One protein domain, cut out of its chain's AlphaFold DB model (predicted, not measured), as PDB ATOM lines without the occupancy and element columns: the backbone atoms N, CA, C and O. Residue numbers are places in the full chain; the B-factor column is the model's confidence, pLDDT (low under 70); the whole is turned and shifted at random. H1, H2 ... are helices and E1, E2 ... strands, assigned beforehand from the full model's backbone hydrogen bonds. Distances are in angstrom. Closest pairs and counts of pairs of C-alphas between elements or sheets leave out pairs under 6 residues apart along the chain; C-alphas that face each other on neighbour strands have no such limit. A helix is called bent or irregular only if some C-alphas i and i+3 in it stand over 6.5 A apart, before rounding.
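Overview. This is residues 5 to 108 of the 112 residues of an uncharacterized protein of Legionella sp. 40-6 (UniProt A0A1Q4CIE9). A small three-stranded sheet of E1, E3 and E2 stands in the middle of the model, with the kinked helix H1 packed over one face and the three short helices H2, H3 and H4 as a loose group on the other side, where H2 covers part of the opposite face. A helical hairpin of H5 and H6 runs past the E1 edge of the sheet, H5 packing on E1 and H6 only grazing the sheet. The printed part has 104 residues with six named helices and three named strands, in the order E1 H1 E2 H2 H3 H4 E3 H5 H6; the class is mostly helix, and the sheet, in the order E1 E3 E2, is antiparallel. The whole is compact and rounded, with a radius of gyration of the C-alphas of 13.1 A and spans of 32 by 31 by 29 A.

Along the chain. E1 is residues 5 to 9 and begins at C-alpha 5, (0.326, -4.048, -6.296). H1 is residues 10 to 26, 24.0 A from first to last C-alpha, with a kink of 38 degrees near residue 17; it is irregular, C-alphas 11 and 14 being 8.6 A apart. E2 is residues 32 to 35, 10.3 A long. The short helices H2, residues 36 to 40, and H3, residues 43 to 47, measure 6.2 A and 6.5 A. H4 is residues 50 to 58, 12.4 A long. E3, the longest strand, is residues 64 to 69, 16.2 A long, and begins at C-alpha 64, (6.628, 4.788, -10.873). H5 is residues 72 to 84, 18.4 A long. H6 is residues 90 to 106, 23.9 A long, and ends at C-alpha 106, (-9.973, -5.843, 4.220).

Arrangement. E3 is the inner strand of the sheet, and E1 and E2 are its edge strands. E1 and E3 are antiparallel at 151 degrees, with N 6 and O 67 within hydrogen-bond range at 2.9 A. E3 and E2 are antiparallel at 157 degrees, with N 66 and O 34 within range at 2.8 A. E1, H1 and E2 form a split strand-helix-strand unit, two strands that run the same way with E3 between them in the sheet; its crossover is right-handed. H1 is on the sheet at a height of 9.6 A, over E3, and runs along the strands, at 15 degrees to E3 on the local plane. H2 is on the opposite face from H1, at a height of 7.7 A, and the closest C-alphas of H2 and E3 are those of Leu 36 and Lys 65, 6.1 A apart. H3 and H4 are not on the sheet, H4 only just, with 4 pairs of C-alphas within 10 A. H2 and H3 are close but not clearly touching, their closest C-alphas being those of Phe 39 and Tyr 45, 6.1 A apart. H5 is on the sheet; its closest C-alpha pair with E1 is Leu 6 and Ala 75, 7.2 A. H1, with residues 16 to 23 alone, and H5, with residues 78 to 82 alone, only just touch, with 3 pairs of C-alphas within 8 A; the closest are Phe 23 and Phe 78, 7.1 A, and the tilt is steep at 57 degrees, opposite ways. H5 and H6 touch as a helical hairpin at a shallow tilt of 3 degrees, opposite ways, their closest C-alphas being those of Ile 76 and Ile 97, 5.6 A apart. H6 only grazes the sheet, with its residues 96 to 100, and is apart from H1. In H2, H3, H4, H5 and H6 every O i to N i+4 pair is within hydrogen-bond range; in H1, 11 of 13 are.

Size, cuts and confidence. The two C-alphas farthest apart are those of Lys 14 and Asn 108, at 34.6 A. The printed part has no cut, and the links between its named elements are tight. The mean pLDDT of the printed part is 80.2; residues 9 to 12, residue 61 and residues 103 to 108 are under 70.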
ATOM      1  N   PRO A   5      -0.478  -5.002  -5.545       74.06
ATOM      2  CA  PRO A   5       0.326  -4.048  -6.296       74.06
ATOM      3  C   PRO A   5       1.389  -3.399  -5.399       74.06
ATOM      4  O   PRO A   5       1.077  -2.762  -4.396       74.06
ATOM      5  N   LEU A   6       2.659  -3.482  -5.794       78.38
ATOM      6  CA  LEU A   6       3.757  -2.778  -5.127       78.38
ATOM      7  C   LEU A   6       4.248  -1.615  -5.991       78.38
ATOM      8  O   LEU A   6       4.665  -1.808  -7.136       78.38
ATOM      9  N   ILE A   7       4.212  -0.399  -5.439       75.12
ATOM     10  CA  ILE A   7       4.594   0.831  -6.145       75.12
ATOM     11  C   ILE A   7       6.015   1.229  -5.769       75.12
ATOM     12  O   ILE A   7       6.326   1.381  -4.589       75.12
ATOM     13  N   ILE A   8       6.861   1.444  -6.778       72.19
ATOM     14  CA  ILE A   8       8.291   1.685  -6.565       72.19
ATOM     15  C   ILE A   8       8.782   2.888  -7.371       72.19
ATOM     16  O   ILE A   8       8.474   3.044  -8.557       72.19
ATOM     17  N   GLU A   9       9.565   3.743  -6.707       68.69
ATOM     18  CA  GLU A   9      10.143   4.964  -7.273       68.69
ATOM     19  C   GLU A   9      11.430   4.707  -8.087       68.69
ATOM     20  O   GLU A   9      12.230   3.814  -7.805       68.69
ATOM     21  N   GLU A  10      11.664   5.535  -9.112       65.56
ATOM     22  CA  GLU A  10      12.645   5.286 -10.183       65.56
ATOM     23  C   GLU A  10      14.124   5.210  -9.746       65.56
ATOM     24  O   GLU A  10      14.945   4.636 -10.465       65.56
ATOM     25  N   LYS A  11      14.498   5.736  -8.574       63.56
ATOM     26  CA  LYS A  11      15.915   5.897  -8.183       63.56
ATOM     27  C   LYS A  11      16.711   4.584  -8.082       63.56
ATOM     28  O   LYS A  11      17.926   4.630  -8.243       63.56
ATOM     29  N   LYS A  12      16.064   3.431  -7.866       65.25
ATOM     30  CA  LYS A  12      16.710   2.095  -7.809       65.25
ATOM     31  C   LYS A  12      16.076   1.075  -8.771       65.25
ATOM     32  O   LYS A  12      16.148  -0.133  -8.568       65.25
ATOM     33  N   LYS A  13      15.452   1.565  -9.847       72.00
ATOM     34  CA  LYS A  13      14.588   0.791 -10.754       72.00
ATOM     35  C   LYS A  13      15.259  -0.424 -11.395       72.00
ATOM     36  O   LYS A  13      14.609  -1.445 -11.553       72.00
ATOM     37  N   LYS A  14      16.531  -0.335 -11.791       78.31
ATOM     38  CA  LYS A  14      17.162  -1.400 -12.588       78.31
ATOM     39  C   LYS A  14      17.429  -2.660 -11.764       78.31
ATOM     40  O   LYS A  14      16.996  -3.734 -12.149       78.31
ATOM     41  N   GLU A  15      18.076  -2.498 -10.614       81.88
ATOM     42  CA  GLU A  15      18.404  -3.605  -9.709       81.88
ATOM     43  C   GLU A  15      17.146  -4.230  -9.103       81.88
ATOM     44  O   GLU A  15      17.058  -5.441  -8.934       81.88
ATOM     45  N   LEU A  16      16.132  -3.403  -8.854       84.69
ATOM     46  CA  LEU A  16      14.870  -3.871  -8.313       84.69
ATOM     47  C   LEU A  16      14.047  -4.667  -9.330       84.69
ATOM     48  O   LEU A  16      13.500  -5.709  -8.984       84.69
ATOM     49  N   LEU A  17      13.954  -4.189 -10.576       84.94
ATOM     50  CA  LEU A  17      13.262  -4.919 -11.639       84.94
ATOM     51  C   LEU A  17      13.954  -6.251 -11.933       84.94
ATOM     52  O   LEU A  17      13.270  -7.251 -12.116       84.94
ATOM     53  N   ASP A  18      15.287  -6.276 -11.926       88.12
ATOM     54  CA  ASP A  18      16.058  -7.509 -12.097       88.12
ATOM     55  C   ASP A  18      15.752  -8.514 -10.973       88.12
ATOM     56  O   ASP A  18      15.417  -9.672 -11.230       88.12
ATOM     57  N   LEU A  19      15.722  -8.031  -9.727       88.44
ATOM     58  CA  LEU A  19      15.365  -8.835  -8.559       88.44
ATOM     59  C   LEU A  19      13.925  -9.347  -8.628       88.44
ATOM     60  O   LEU A  19      13.675 -10.492  -8.269       88.44
ATOM     61  N   TYR A  20      12.985  -8.530  -9.109       89.06
ATOM     62  CA  TYR A  20      11.589  -8.931  -9.296       89.06
ATOM     63  C   TYR A  20      11.444 -10.000 -10.375       89.06
ATOM     64  O   TYR A  20      10.794 -11.015 -10.144       89.06
ATOM     65  N   HIS A  21      12.095  -9.822 -11.526       88.88
ATOM     66  CA  HIS A  21      12.111 -10.836 -12.579       88.88
ATOM     67  C   HIS A  21      12.681 -12.160 -12.066       88.88
ATOM     68  O   HIS A  21      12.119 -13.219 -12.339       88.88
ATOM     69  N   GLN A  22      13.778 -12.100 -11.309       89.62
ATOM     70  CA  GLN A  22      14.382 -13.286 -10.720       89.62
ATOM     71  C   GLN A  22      13.455 -13.930  -9.684       89.62
ATOM     72  O   GLN A  22      13.239 -15.134  -9.739       89.62
ATOM     73  N   PHE A  23      12.858 -13.139  -8.790       89.88
ATOM     74  CA  PHE A  23      11.918 -13.624  -7.782       89.88
ATOM     75  C   PHE A  23      10.714 -14.329  -8.407       89.88
ATOM     76  O   PHE A  23      10.360 -15.423  -7.977       89.88
ATOM     77  N   MET A  24      10.115 -13.736  -9.440       89.44
ATOM     78  CA  MET A  24       8.981 -14.340 -10.136       89.44
ATOM     79  C   MET A  24       9.383 -15.634 -10.840       89.44
ATOM     80  O   MET A  24       8.684 -16.637 -10.736       89.44
ATOM     81  N   LYS A  25      10.567 -15.658 -11.460       87.75
ATOM     82  CA  LYS A  25      11.109 -16.868 -12.080       87.75
ATOM     83  C   LYS A  25      11.349 -17.997 -11.068       87.75
ATOM     84  O   LYS A  25      11.010 -19.136 -11.374       87.75
ATOM     85  N   ASP A  26      11.905 -17.694  -9.894       87.31
ATOM     86  CA  ASP A  26      12.110 -18.658  -8.797       87.31
ATOM     87  C   ASP A  26      10.778 -19.226  -8.276       87.31
ATOM     88  O   ASP A  26      10.685 -20.409  -7.964       87.31
ATOM     89  N   ASN A  27       9.730 -18.401  -8.241       82.44
ATOM     90  CA  ASN A  27       8.391 -18.797  -7.799       82.44
ATOM     91  C   ASN A  27       7.526 -19.417  -8.909       82.44
ATOM     92  O   ASN A  27       6.339 -19.647  -8.694       82.44
ATOM     93  N   HIS A  28       8.091 -19.682 -10.095       82.62
ATOM     94  CA  HIS A  28       7.346 -20.152 -11.271       82.62
ATOM     95  C   HIS A  28       6.148 -19.255 -11.655       82.62
ATOM     96  O   HIS A  28       5.194 -19.720 -12.279       82.62
ATOM     97  N   ALA A  29       6.227 -17.966 -11.324       83.00
ATOM     98  CA  ALA A  29       5.206 -16.960 -11.578       83.00
ATOM     99  C   ALA A  29       5.598 -16.044 -12.750       83.00
ATOM    100  O   ALA A  29       6.777 -15.852 -13.069       83.00
ATOM    101  N   GLU A  30       4.601 -15.445 -13.399       82.25
ATOM    102  CA  GLU A  30       4.835 -14.485 -14.477       82.25
ATOM    103  C   GLU A  30       5.067 -13.076 -13.915       82.25
ATOM    104  O   GLU A  30       4.235 -12.520 -13.197       82.25
ATOM    105  N   ALA A  31       6.199 -12.472 -14.281       84.69
ATOM    106  CA  ALA A  31       6.527 -11.103 -13.908       84.69
ATOM    107  C   ALA A  31       5.610 -10.106 -14.632       84.69
ATOM    108  O   ALA A  31       5.794  -9.810 -15.813       84.69
ATOM    109  N   LYS A  32       4.647  -9.543 -13.899       84.81
ATOM    110  CA  LYS A  32       3.688  -8.560 -14.406       84.81
ATOM    111  C   LYS A  32       4.043  -7.170 -13.899       84.81
ATOM    112  O   LYS A  32       3.809  -6.821 -12.743       84.81
ATOM    113  N   ILE A  33       4.621  -6.372 -14.790       86.38
ATOM    114  CA  ILE A  33       5.084  -5.018 -14.489       86.38
ATOM    115  C   ILE A  33       4.311  -4.039 -15.348       86.38
ATOM    116  O   ILE A  33       4.441  -4.044 -16.571       86.38
ATOM    117  N   TYR A  34       3.605  -3.128 -14.696       84.44
ATOM    118  CA  TYR A  34       2.869  -2.076 -15.375       84.44
ATOM    119  C   TYR A  34       3.450  -0.714 -15.025       84.44
ATOM    120  O   TYR A  34       3.896  -0.442 -13.905       84.44
ATOM    121  N   SER A  35       3.476   0.188 -16.000       85.50
ATOM    122  CA  SER A  35       3.587   1.612 -15.686       85.50
ATOM    123  C   SER A  35       2.294   2.072 -15.019       85.50
ATOM    124  O   SER A  35       1.247   1.487 -15.265       85.50
ATOM    125  N   LEU A  36       2.333   3.141 -14.222       84.19
ATOM    126  CA  LEU A  36       1.132   3.653 -13.550       84.19
ATOM    127  C   LEU A  36      -0.068   3.820 -14.504       84.19
ATOM    128  O   LEU A  36      -1.166   3.385 -14.183       84.19
ATOM    129  N   ASN A  37       0.158   4.379 -15.698       84.38
ATOM    130  CA  ASN A  37      -0.888   4.543 -16.712       84.38
ATOM    131  C   ASN A  37      -1.413   3.209 -17.263       84.38
ATOM    132  O   ASN A  37      -2.613   3.071 -17.462       84.38
ATOM    133  N   GLU A  38      -0.534   2.232 -17.490       86.50
ATOM    134  CA  GLU A  38      -0.932   0.896 -17.961       86.50
ATOM    135  C   GLU A  38      -1.701   0.142 -16.871       86.50
ATOM    136  O   GLU A  38      -2.693  -0.530 -17.141       86.50
ATOM    137  N   PHE A  39      -1.280   0.308 -15.616       86.25
ATOM    138  CA  PHE A  39      -1.947  -0.286 -14.471       86.25
ATOM    139  C   PHE A  39      -3.356   0.277 -14.316       86.25
ATOM    140  O   PHE A  39      -4.296  -0.497 -14.206       86.25
ATOM    141  N   LYS A  40      -3.522   1.604 -14.424       83.81
ATOM    142  CA  LYS A  40      -4.833   2.277 -14.401       83.81
ATOM    143  C   LYS A  40      -5.813   1.762 -15.460       83.81
ATOM    144  O   LYS A  40      -7.019   1.878 -15.272       83.81
ATOM    145  N   GLN A  41      -5.304   1.224 -16.568       84.75
ATOM    146  CA  GLN A  41      -6.113   0.640 -17.639       84.75
ATOM    147  C   GLN A  41      -6.374  -0.862 -17.466       84.75
ATOM    148  O   GLN A  41      -7.168  -1.418 -18.219       84.75
ATOM    149  N   SER A  42      -5.730  -1.522 -16.503       83.25
ATOM    150  CA  SER A  42      -5.899  -2.955 -16.249       83.25
ATOM    151  C   SER A  42      -7.108  -3.234 -15.354       83.25
ATOM    152  O   SER A  42      -7.411  -2.453 -14.451       83.25
ATOM    153  N   ASP A  43      -7.736  -4.399 -15.525       80.75
ATOM    154  CA  ASP A  43      -8.846  -4.863 -14.675       80.75
ATOM    155  C   ASP A  43      -8.473  -4.901 -13.186       80.75
ATOM    156  O   ASP A  43      -9.288  -4.576 -12.326       80.75
ATOM    157  N   ILE A  44      -7.204  -5.196 -12.878       80.62
ATOM    158  CA  ILE A  44      -6.672  -5.210 -11.507       80.62
ATOM    159  C   ILE A  44      -6.879  -3.855 -10.822       80.62
ATOM    160  O   ILE A  44      -7.245  -3.804  -9.655       80.62
ATOM    161  N   TYR A  45      -6.675  -2.747 -11.540       82.50
ATOM    162  CA  TYR A  45      -6.874  -1.418 -10.972       82.50
ATOM    163  C   TYR A  45      -8.347  -1.111 -10.729       82.50
ATOM    164  O   TYR A  45      -8.669  -0.405  -9.777       82.50
ATOM    165  N   GLN A  46      -9.253  -1.628 -11.562       78.94
ATOM    166  CA  GLN A  46     -10.688  -1.439 -11.356       78.94
ATOM    167  C   GLN A  46     -11.180  -2.147 -10.092       78.94
ATOM    168  O   GLN A  46     -12.055  -1.607  -9.416       78.94
ATOM    169  N   ASP A  47     -10.563  -3.277  -9.745       78.56
ATOM    170  CA  ASP A  47     -10.863  -4.065  -8.545       78.56
ATOM    171  C   ASP A  47     -10.284  -3.452  -7.253       78.56
ATOM    172  O   ASP A  47     -10.686  -3.819  -6.151       78.56
ATOM    173  N   LEU A  48      -9.369  -2.477  -7.359       75.25
ATOM    174  CA  LEU A  48      -8.788  -1.831  -6.182       75.25
ATOM    175  C   LEU A  48      -9.791  -0.940  -5.429       75.25
ATOM    176  O   LEU A  48     -10.637  -0.283  -6.053       75.25
ATOM    177  N   PRO A  49      -9.636  -0.821  -4.097       74.56
ATOM    178  CA  PRO A  49     -10.399   0.127  -3.296       74.56
ATOM    179  C   PRO A  49     -10.113   1.577  -3.713       74.56
ATOM    180  O   PRO A  49      -9.008   1.917  -4.150       74.56
ATOM    181  N   ASP A  50     -11.111   2.450  -3.552       76.88
ATOM    182  CA  ASP A  50     -11.042   3.857  -3.966       76.88
ATOM    183  C   ASP A  50      -9.879   4.626  -3.322       76.88
ATOM    184  O   ASP A  50      -9.236   5.432  -3.994       76.88
ATOM    185  N   GLU A  51      -9.517   4.317  -2.073       74.75
ATOM    186  CA  GLU A  51      -8.352   4.921  -1.410       74.75
ATOM    187  C   GLU A  51      -7.037   4.656  -2.159       74.75
ATOM    188  O   GLU A  51      -6.202   5.554  -2.306       74.75
ATOM    189  N   GLU A  52      -6.842   3.446  -2.684       73.00
ATOM    190  CA  GLU A  52      -5.639   3.107  -3.450       73.00
ATOM    191  C   GLU A  52      -5.665   3.762  -4.829       73.00
ATOM    192  O   GLU A  52      -4.647   4.298  -5.275       73.00
ATOM    193  N   LYS A  53      -6.837   3.821  -5.473       81.00
ATOM    194  CA  LYS A  53      -7.025   4.568  -6.726       81.00
ATOM    195  C   LYS A  53      -6.681   6.048  -6.545       81.00
ATOM    196  O   LYS A  53      -5.944   6.615  -7.354       81.00
ATOM    197  N   GLU A  54      -7.137   6.675  -5.463       81.38
ATOM    198  CA  GLU A  54      -6.800   8.063  -5.134       81.38
ATOM    199  C   GLU A  54      -5.300   8.260  -4.892       81.38
ATOM    200  O   GLU A  54      -4.708   9.232  -5.372       81.38
ATOM    201  N   ARG A  55      -4.639   7.337  -4.188       75.81
ATOM    202  CA  ARG A  55      -3.185   7.409  -3.974       75.81
ATOM    203  C   ARG A  55      -2.409   7.227  -5.272       75.81
ATOM    204  O   ARG A  55      -1.465   7.976  -5.518       75.81
ATOM    205  N   LEU A  56      -2.829   6.304  -6.132       79.69
ATOM    206  CA  LEU A  56      -2.260   6.108  -7.465       79.69
ATOM    207  C   LEU A  56      -2.474   7.347  -8.348       79.69
ATOM    208  O   LEU A  56      -1.571   7.732  -9.088       79.69
ATOM    209  N   ASN A  57      -3.609   8.038  -8.219       81.00
ATOM    210  CA  ASN A  57      -3.835   9.340  -8.853       81.00
ATOM    211  C   ASN A  57      -2.872  10.422  -8.346       81.00
ATOM    212  O   ASN A  57      -2.346  11.180  -9.153       81.00
ATOM    213  N   LYS A  58      -2.534  10.455  -7.050       81.44
ATOM    214  CA  LYS A  58      -1.519  11.388  -6.506       81.44
ATOM    215  C   LYS A  58      -0.098  11.118  -7.014       81.44
ATOM    216  O   LYS A  58       0.778  11.974  -6.890       81.44
ATOM    217  N   LEU A  59       0.148   9.927  -7.551       76.88
ATOM    218  CA  LEU A  59       1.418   9.542  -8.164       76.88
ATOM    219  C   LEU A  59       1.411   9.738  -9.687       76.88
ATOM    220  O   LEU A  59       2.418   9.457 -10.337       76.88
ATOM    221  N   GLU A  60       0.314  10.239 -10.260       73.06
ATOM    222  CA  GLU A  60       0.222  10.550 -11.683       73.06
ATOM    223  C   GLU A  60       1.291  11.573 -12.094       73.06
ATOM    224  O   GLU A  60       1.580  12.537 -11.387       73.06
ATOM    225  N   GLY A  61       1.958  11.310 -13.220       69.94
ATOM    226  CA  GLY A  61       3.108  12.098 -13.674       69.94
ATOM    227  C   GLY A  61       4.442  11.737 -13.006       69.94
ATOM    228  O   GLY A  61       5.493  12.136 -13.512       69.94
ATOM    229  N   LYS A  62       4.454  10.929 -11.934       72.81
ATOM    230  CA  LYS A  62       5.696  10.340 -11.412       72.81
ATOM    231  C   LYS A  62       6.064   9.087 -12.198       72.81
ATOM    232  O   LYS A  62       5.221   8.267 -12.556       72.81
ATOM    233  N   LYS A  63       7.363   8.899 -12.426       73.06
ATOM    234  CA  LYS A  63       7.896   7.681 -13.042       73.06
ATOM    235  C   LYS A  63       7.930   6.543 -12.019       73.06
ATOM    236  O   LYS A  63       8.977   6.222 -11.465       73.06
ATOM    237  N   VAL A  64       6.768   5.957 -11.749       79.06
ATOM    238  CA  VAL A  64       6.628   4.788 -10.873       79.06
ATOM    239  C   VAL A  64       6.317   3.537 -11.688       79.06
ATOM    240  O   VAL A  64       5.722   3.603 -12.770       79.06
ATOM    241  N   LYS A  65       6.752   2.390 -11.172       83.06
ATOM    242  CA  LYS A  65       6.387   1.071 -11.691       83.06
ATOM    243  C   LYS A  65       5.537   0.351 -10.655       83.06
ATOM    244  O   LYS A  65       5.812   0.463  -9.461       83.06
ATOM    245  N   VAL A  66       4.515  -0.342 -11.140       85.06
ATOM    246  CA  VAL A  66       3.624  -1.179 -10.345       85.06
ATOM    247  C   VAL A  66       3.986  -2.626 -10.635       85.06
ATOM    248  O   VAL A  66       3.927  -3.064 -11.786       85.06
ATOM    249  N   LEU A  67       4.415  -3.336  -9.599       86.81
ATOM    250  CA  LEU A  67       4.700  -4.765  -9.649       86.81
ATOM    251  C   LEU A  67       3.476  -5.517  -9.149       86.81
ATOM    252  O   LEU A  67       2.962  -5.181  -8.084       86.81
ATOM    253  N   ILE A  68       3.014  -6.506  -9.906       86.25
ATOM    254  CA  ILE A  68       1.846  -7.304  -9.536       86.25
ATOM    255  C   ILE A  68       2.310  -8.643  -8.995       86.25
ATOM    256  O   ILE A  68       3.095  -9.332  -9.642       86.25
ATOM    257  N   PHE A  69       1.795  -9.012  -7.832       85.44
ATOM    258  CA  PHE A  69       1.993 -10.328  -7.241       85.44
ATOM    259  C   PHE A  69       0.669 -11.089  -7.214       85.44
ATOM    260  O   PHE A  69      -0.402 -10.477  -7.121       85.44
ATOM    261  N   GLU A  70       0.749 -12.416  -7.325       82.38
ATOM    262  CA  GLU A  70      -0.423 -13.299  -7.312       82.38
ATOM    263  C   GLU A  70      -1.003 -13.463  -5.908       82.38
ATOM    264  O   GLU A  70      -2.178 -13.795  -5.764       82.38
ATOM    265  N   THR A  71      -0.184 -13.237  -4.878       82.31
ATOM    266  CA  THR A  71      -0.586 -13.260  -3.472       82.31
ATOM    267  C   THR A  71       0.098 -12.146  -2.683       82.31
ATOM    268  O   THR A  71       1.163 -11.644  -3.057       82.31
ATOM    269  N   ALA A  72      -0.510 -11.768  -1.555       82.06
ATOM    270  CA  ALA A  72       0.108 -10.848  -0.604       82.06
ATOM    271  C   ALA A  72       1.414 -11.425  -0.030       82.06
ATOM    272  O   ALA A  72       2.382 -10.689   0.116       82.06
ATOM    273  N   GLU A  73       1.476 -12.740   0.206       84.31
ATOM    274  CA  GLU A  73       2.680 -13.436   0.681       84.31
ATOM    275  C   GLU A  73       3.864 -13.249  -0.276       84.31
ATOM    276  O   GLU A  73       4.932 -12.825   0.159       84.31
ATOM    277  N   GLN A  74       3.658 -13.431  -1.586       85.94
ATOM    278  CA  GLN A  74       4.708 -13.190  -2.582       85.94
ATOM    279  C   GLN A  74       5.215 -11.741  -2.548       85.94
ATOM    280  O   GLN A  74       6.415 -11.488  -2.678       85.94
ATOM    281  N   ALA A  75       4.307 -10.775  -2.384       85.94
ATOM    282  CA  ALA A  75       4.678  -9.369  -2.282       85.94
ATOM    283  C   ALA A  75       5.481  -9.085  -1.000       85.94
ATOM    284  O   ALA A  75       6.464  -8.345  -1.052       85.94
ATOM    285  N   ILE A  76       5.098  -9.695   0.126       87.88
ATOM    286  CA  ILE A  76       5.795  -9.587   1.416       87.88
ATOM    287  C   ILE A  76       7.201 -10.181   1.315       87.88
ATOM    288  O   ILE A  76       8.169  -9.474   1.595       87.88
ATOM    289  N   GLU A  77       7.340 -11.413   0.820       89.69
ATOM    290  CA  GLU A  77       8.644 -12.061   0.628       89.69
ATOM    291  C   GLU A  77       9.561 -11.232  -0.281       89.69
ATOM    292  O   GLU A  77      10.771 -11.109  -0.055       89.69
ATOM    293  N   PHE A  78       8.988 -10.626  -1.323       89.06
ATOM    294  CA  PHE A  78       9.737  -9.739  -2.195       89.06
ATOM    295  C   PHE A  78      10.238  -8.496  -1.448       89.06
ATOM    296  O   PHE A  78      11.410  -8.142  -1.576       89.06
ATOM    297  N   ILE A  79       9.392  -7.855  -0.638       88.44
ATOM    298  CA  ILE A  79       9.771  -6.701   0.190       88.44
ATOM    299  C   ILE A  79      10.874  -7.074   1.186       88.44
ATOM    300  O   ILE A  79      11.844  -6.324   1.327       88.44
ATOM    301  N   GLU A  80      10.790  -8.243   1.822       89.12
ATOM    302  CA  GLU A  80      11.841  -8.744   2.713       89.12
ATOM    303  C   GLU A  80      13.167  -8.944   1.968       89.12
ATOM    304  O   GLU A  80      14.230  -8.543   2.456       89.12
ATOM    305  N   LYS A  81      13.134  -9.461   0.730       88.62
ATOM    306  CA  LYS A  81      14.335  -9.528  -0.118       88.62
ATOM    307  C   LYS A  81      14.894  -8.144  -0.446       88.62
ATOM    308  O   LYS A  81      16.115  -7.971  -0.435       88.62
ATOM    309  N   LEU A  82      14.044  -7.149  -0.715       87.12
ATOM    310  CA  LEU A  82      14.492  -5.770  -0.948       87.12
ATOM    311  C   LEU A  82      15.189  -5.186   0.284       87.12
ATOM    312  O   LEU A  82      16.229  -4.534   0.145       87.12
ATOM    313  N   GLN A  83      14.641  -5.438   1.474       86.69
ATOM    314  CA  GLN A  83      15.245  -5.026   2.738       86.69
ATOM    315  C   GLN A  83      16.592  -5.721   2.947       86.69
ATOM    316  O   GLN A  83      17.588  -5.054   3.225       86.69
ATOM    317  N   SER A  84      16.660  -7.041   2.750       87.00
ATOM    318  CA  SER A  84      17.902  -7.807   2.896       87.00
ATOM    319  C   SER A  84      18.997  -7.351   1.926       87.00
ATOM    320  O   SER A  84      20.179  -7.502   2.229       87.00
ATOM    321  N   LYS A  85      18.625  -6.786   0.770       84.25
ATOM    322  CA  LYS A  85      19.557  -6.191  -0.199       84.25
ATOM    323  C   LYS A  85      19.925  -4.732   0.095       84.25
ATOM    324  O   LYS A  85      20.736  -4.163  -0.630       84.25
ATOM    325  N   GLY A  86      19.332  -4.098   1.110       82.00
ATOM    326  CA  GLY A  86      19.525  -2.670   1.389       82.00
ATOM    327  C   GLY A  86      18.935  -1.751   0.309       82.00
ATOM    328  O   GLY A  86      19.326  -0.585   0.166       82.00
ATOM    329  N   LEU A  87      17.995  -2.259  -0.496       82.19
ATOM    330  CA  LEU A  87      17.296  -1.454  -1.498       82.19
ATOM    331  C   LEU A  87      16.292  -0.512  -0.830       82.19
ATOM    332  O   LEU A  87      16.167   0.637  -1.264       82.19
ATOM    333  N   ILE A  88      15.675  -0.970   0.256       82.31
ATOM    334  CA  ILE A  88      14.772  -0.210   1.120       82.31
ATOM    335  C   ILE A  88      15.190  -0.372   2.585       82.31
ATOM    336  O   ILE A  88      15.778  -1.384   2.962       82.31
ATOM    337  N   ASP A  89      14.874   0.620   3.410       84.12
ATOM    338  CA  ASP A  89      15.079   0.550   4.857       84.12
ATOM    339  C   ASP A  89      13.987  -0.284   5.535       84.12
ATOM    340  O   ASP A  89      12.860  -0.363   5.043       84.12
ATOM    341  N   GLN A  90      14.285  -0.817   6.721       85.31
ATOM    342  CA  GLN A  90      13.345  -1.612   7.519       85.31
ATOM    343  C   GLN A  90      11.999  -0.904   7.729       85.31
ATOM    344  O   GLN A  90      10.954  -1.495   7.489       85.31
ATOM    345  N   LYS A  91      12.009   0.395   8.056       84.62
ATOM    346  CA  LYS A  91      10.768   1.174   8.201       84.62
ATOM    347  C   LYS A  91       9.932   1.198   6.923       84.62
ATOM    348  O   LYS A  91       8.711   1.135   6.997       84.62
ATOM    349  N   GLN A  92      10.573   1.312   5.760       80.81
ATOM    350  CA  GLN A  92       9.851   1.295   4.489       80.81
ATOM    351  C   GLN A  92       9.281  -0.100   4.222       80.81
ATOM    352  O   GLN A  92       8.115  -0.211   3.853       80.81
ATOM    353  N   ALA A  93      10.068  -1.151   4.472       84.81
ATOM    354  CA  ALA A  93       9.630  -2.537   4.338       84.81
ATOM    355  C   ALA A  93       8.399  -2.832   5.210       84.81
ATOM    356  O   ALA A  93       7.366  -3.238   4.685       84.81
ATOM    357  N   GLU A  94       8.458  -2.518   6.506       85.50
ATOM    358  CA  GLU A  94       7.345  -2.704   7.443       85.50
ATOM    359  C   GLU A  94       6.098  -1.916   7.024       85.50
ATOM    360  O   GLU A  94       4.990  -2.444   7.070       85.50
ATOM    361  N   GLN A  95       6.254  -0.676   6.543       82.94
ATOM    362  CA  GLN A  95       5.121   0.105   6.041       82.94
ATOM    363  C   GLN A  95       4.477  -0.504   4.791       82.94
ATOM    364  O   GLN A  95       3.271  -0.351   4.600       82.94
ATOM    365  N   HIS A  96       5.253  -1.149   3.919       82.25
ATOM    366  CA  HIS A  96       4.704  -1.845   2.759       82.25
ATOM    367  C   HIS A  96       4.024  -3.159   3.163       82.25
ATOM    368  O   HIS A  96       2.902  -3.399   2.731       82.25
ATOM    369  N   ILE A  97       4.650  -3.955   4.032       84.44
ATOM    370  CA  ILE A  97       4.108  -5.229   4.531       84.44
ATOM    371  C   ILE A  97       2.809  -5.006   5.307       84.44
ATOM    372  O   ILE A  97       1.817  -5.676   5.039       84.44
ATOM    373  N   SER A  98       2.783  -4.029   6.219       82.69
ATOM    374  CA  SER A  98       1.584  -3.702   7.002       82.69
ATOM    375  C   SER A  98       0.405  -3.367   6.092       82.69
ATOM    376  O   SER A  98      -0.682  -3.892   6.289       82.69
ATOM    377  N   ARG A  99       0.630  -2.577   5.035       77.62
ATOM    378  CA  ARG A  99      -0.425  -2.229   4.072       77.62
ATOM    379  C   ARG A  99      -0.921  -3.430   3.280       77.62
ATOM    380  O   ARG A  99      -2.118  -3.543   3.048       77.62
ATOM    381  N   LEU A 100      -0.013  -4.309   2.860       77.62
ATOM    382  CA  LEU A 100      -0.382  -5.528   2.143       77.62
ATOM    383  C   LEU A 100      -1.228  -6.457   3.018       77.62
ATOM    384  O   LEU A 100      -2.201  -7.026   2.529       77.62
ATOM    385  N   ASN A 101      -0.899  -6.559   4.309       75.25
ATOM    386  CA  ASN A 101      -1.713  -7.288   5.280       75.25
ATOM    387  C   ASN A 101      -3.073  -6.620   5.493       75.25
ATOM    388  O   ASN A 101      -4.089  -7.296   5.380       75.25
ATOM    389  N   GLU A 102      -3.122  -5.297   5.679       71.75
ATOM    390  CA  GLU A 102      -4.388  -4.561   5.802       71.75
ATOM    391  C   GLU A 102      -5.285  -4.752   4.562       71.75
ATOM    392  O   GLU A 102      -6.497  -4.903   4.691       71.75
ATOM    393  N   GLN A 103      -4.711  -4.818   3.354       64.94
ATOM    394  CA  GLN A 103      -5.451  -5.105   2.116       64.94
ATOM    395  C   GLN A 103      -5.950  -6.555   2.037       64.94
ATOM    396  O   GLN A 103      -7.078  -6.802   1.593       64.94
ATOM    397  N   ALA A 104      -5.129  -7.516   2.465       62.69
ATOM    398  CA  ALA A 104      -5.521  -8.919   2.545       62.69
ATOM    399  C   ALA A 104      -6.646  -9.138   3.576       62.69
ATOM    400  O   ALA A 104      -7.579  -9.897   3.314       62.69
ATOM    401  N   GLU A 105      -6.605  -8.432   4.709       57.66
ATOM    402  CA  GLU A 105      -7.620  -8.489   5.766       57.66
ATOM    403  C   GLU A 105      -8.909  -7.735   5.393       57.66
ATOM    404  O   GLU A 105     -10.011  -8.230   5.646       57.66
ATOM    405  N   ALA A 106      -8.809  -6.586   4.714       53.72
ATOM    406  CA  ALA A 106      -9.973  -5.843   4.220       53.72
ATOM    407  C   ALA A 106     -10.751  -6.625   3.149       53.72
ATOM    408  O   ALA A 106     -11.980  -6.567   3.109       53.72
ATOM    409  N   SER A 107     -10.055  -7.425   2.335       49.88
ATOM    410  CA  SER A 107     -10.680  -8.337   1.366       49.88
ATOM    411  C   SER A 107     -11.408  -9.518   2.030       49.88
ATOM    412  O   SER A 107     -12.194 -10.198   1.372       49.88
ATOM    413  N   ASN A 108     -11.158  -9.765   3.323       45.12
ATOM    414  CA  ASN A 108     -11.685 -10.898   4.084       45.12
ATOM    415  C   ASN A 108     -12.698 -10.493   5.172       45.12
ATOM    416  O   ASN A 108     -13.171 -11.345   5.921       45.12
TER     417      ASN A 108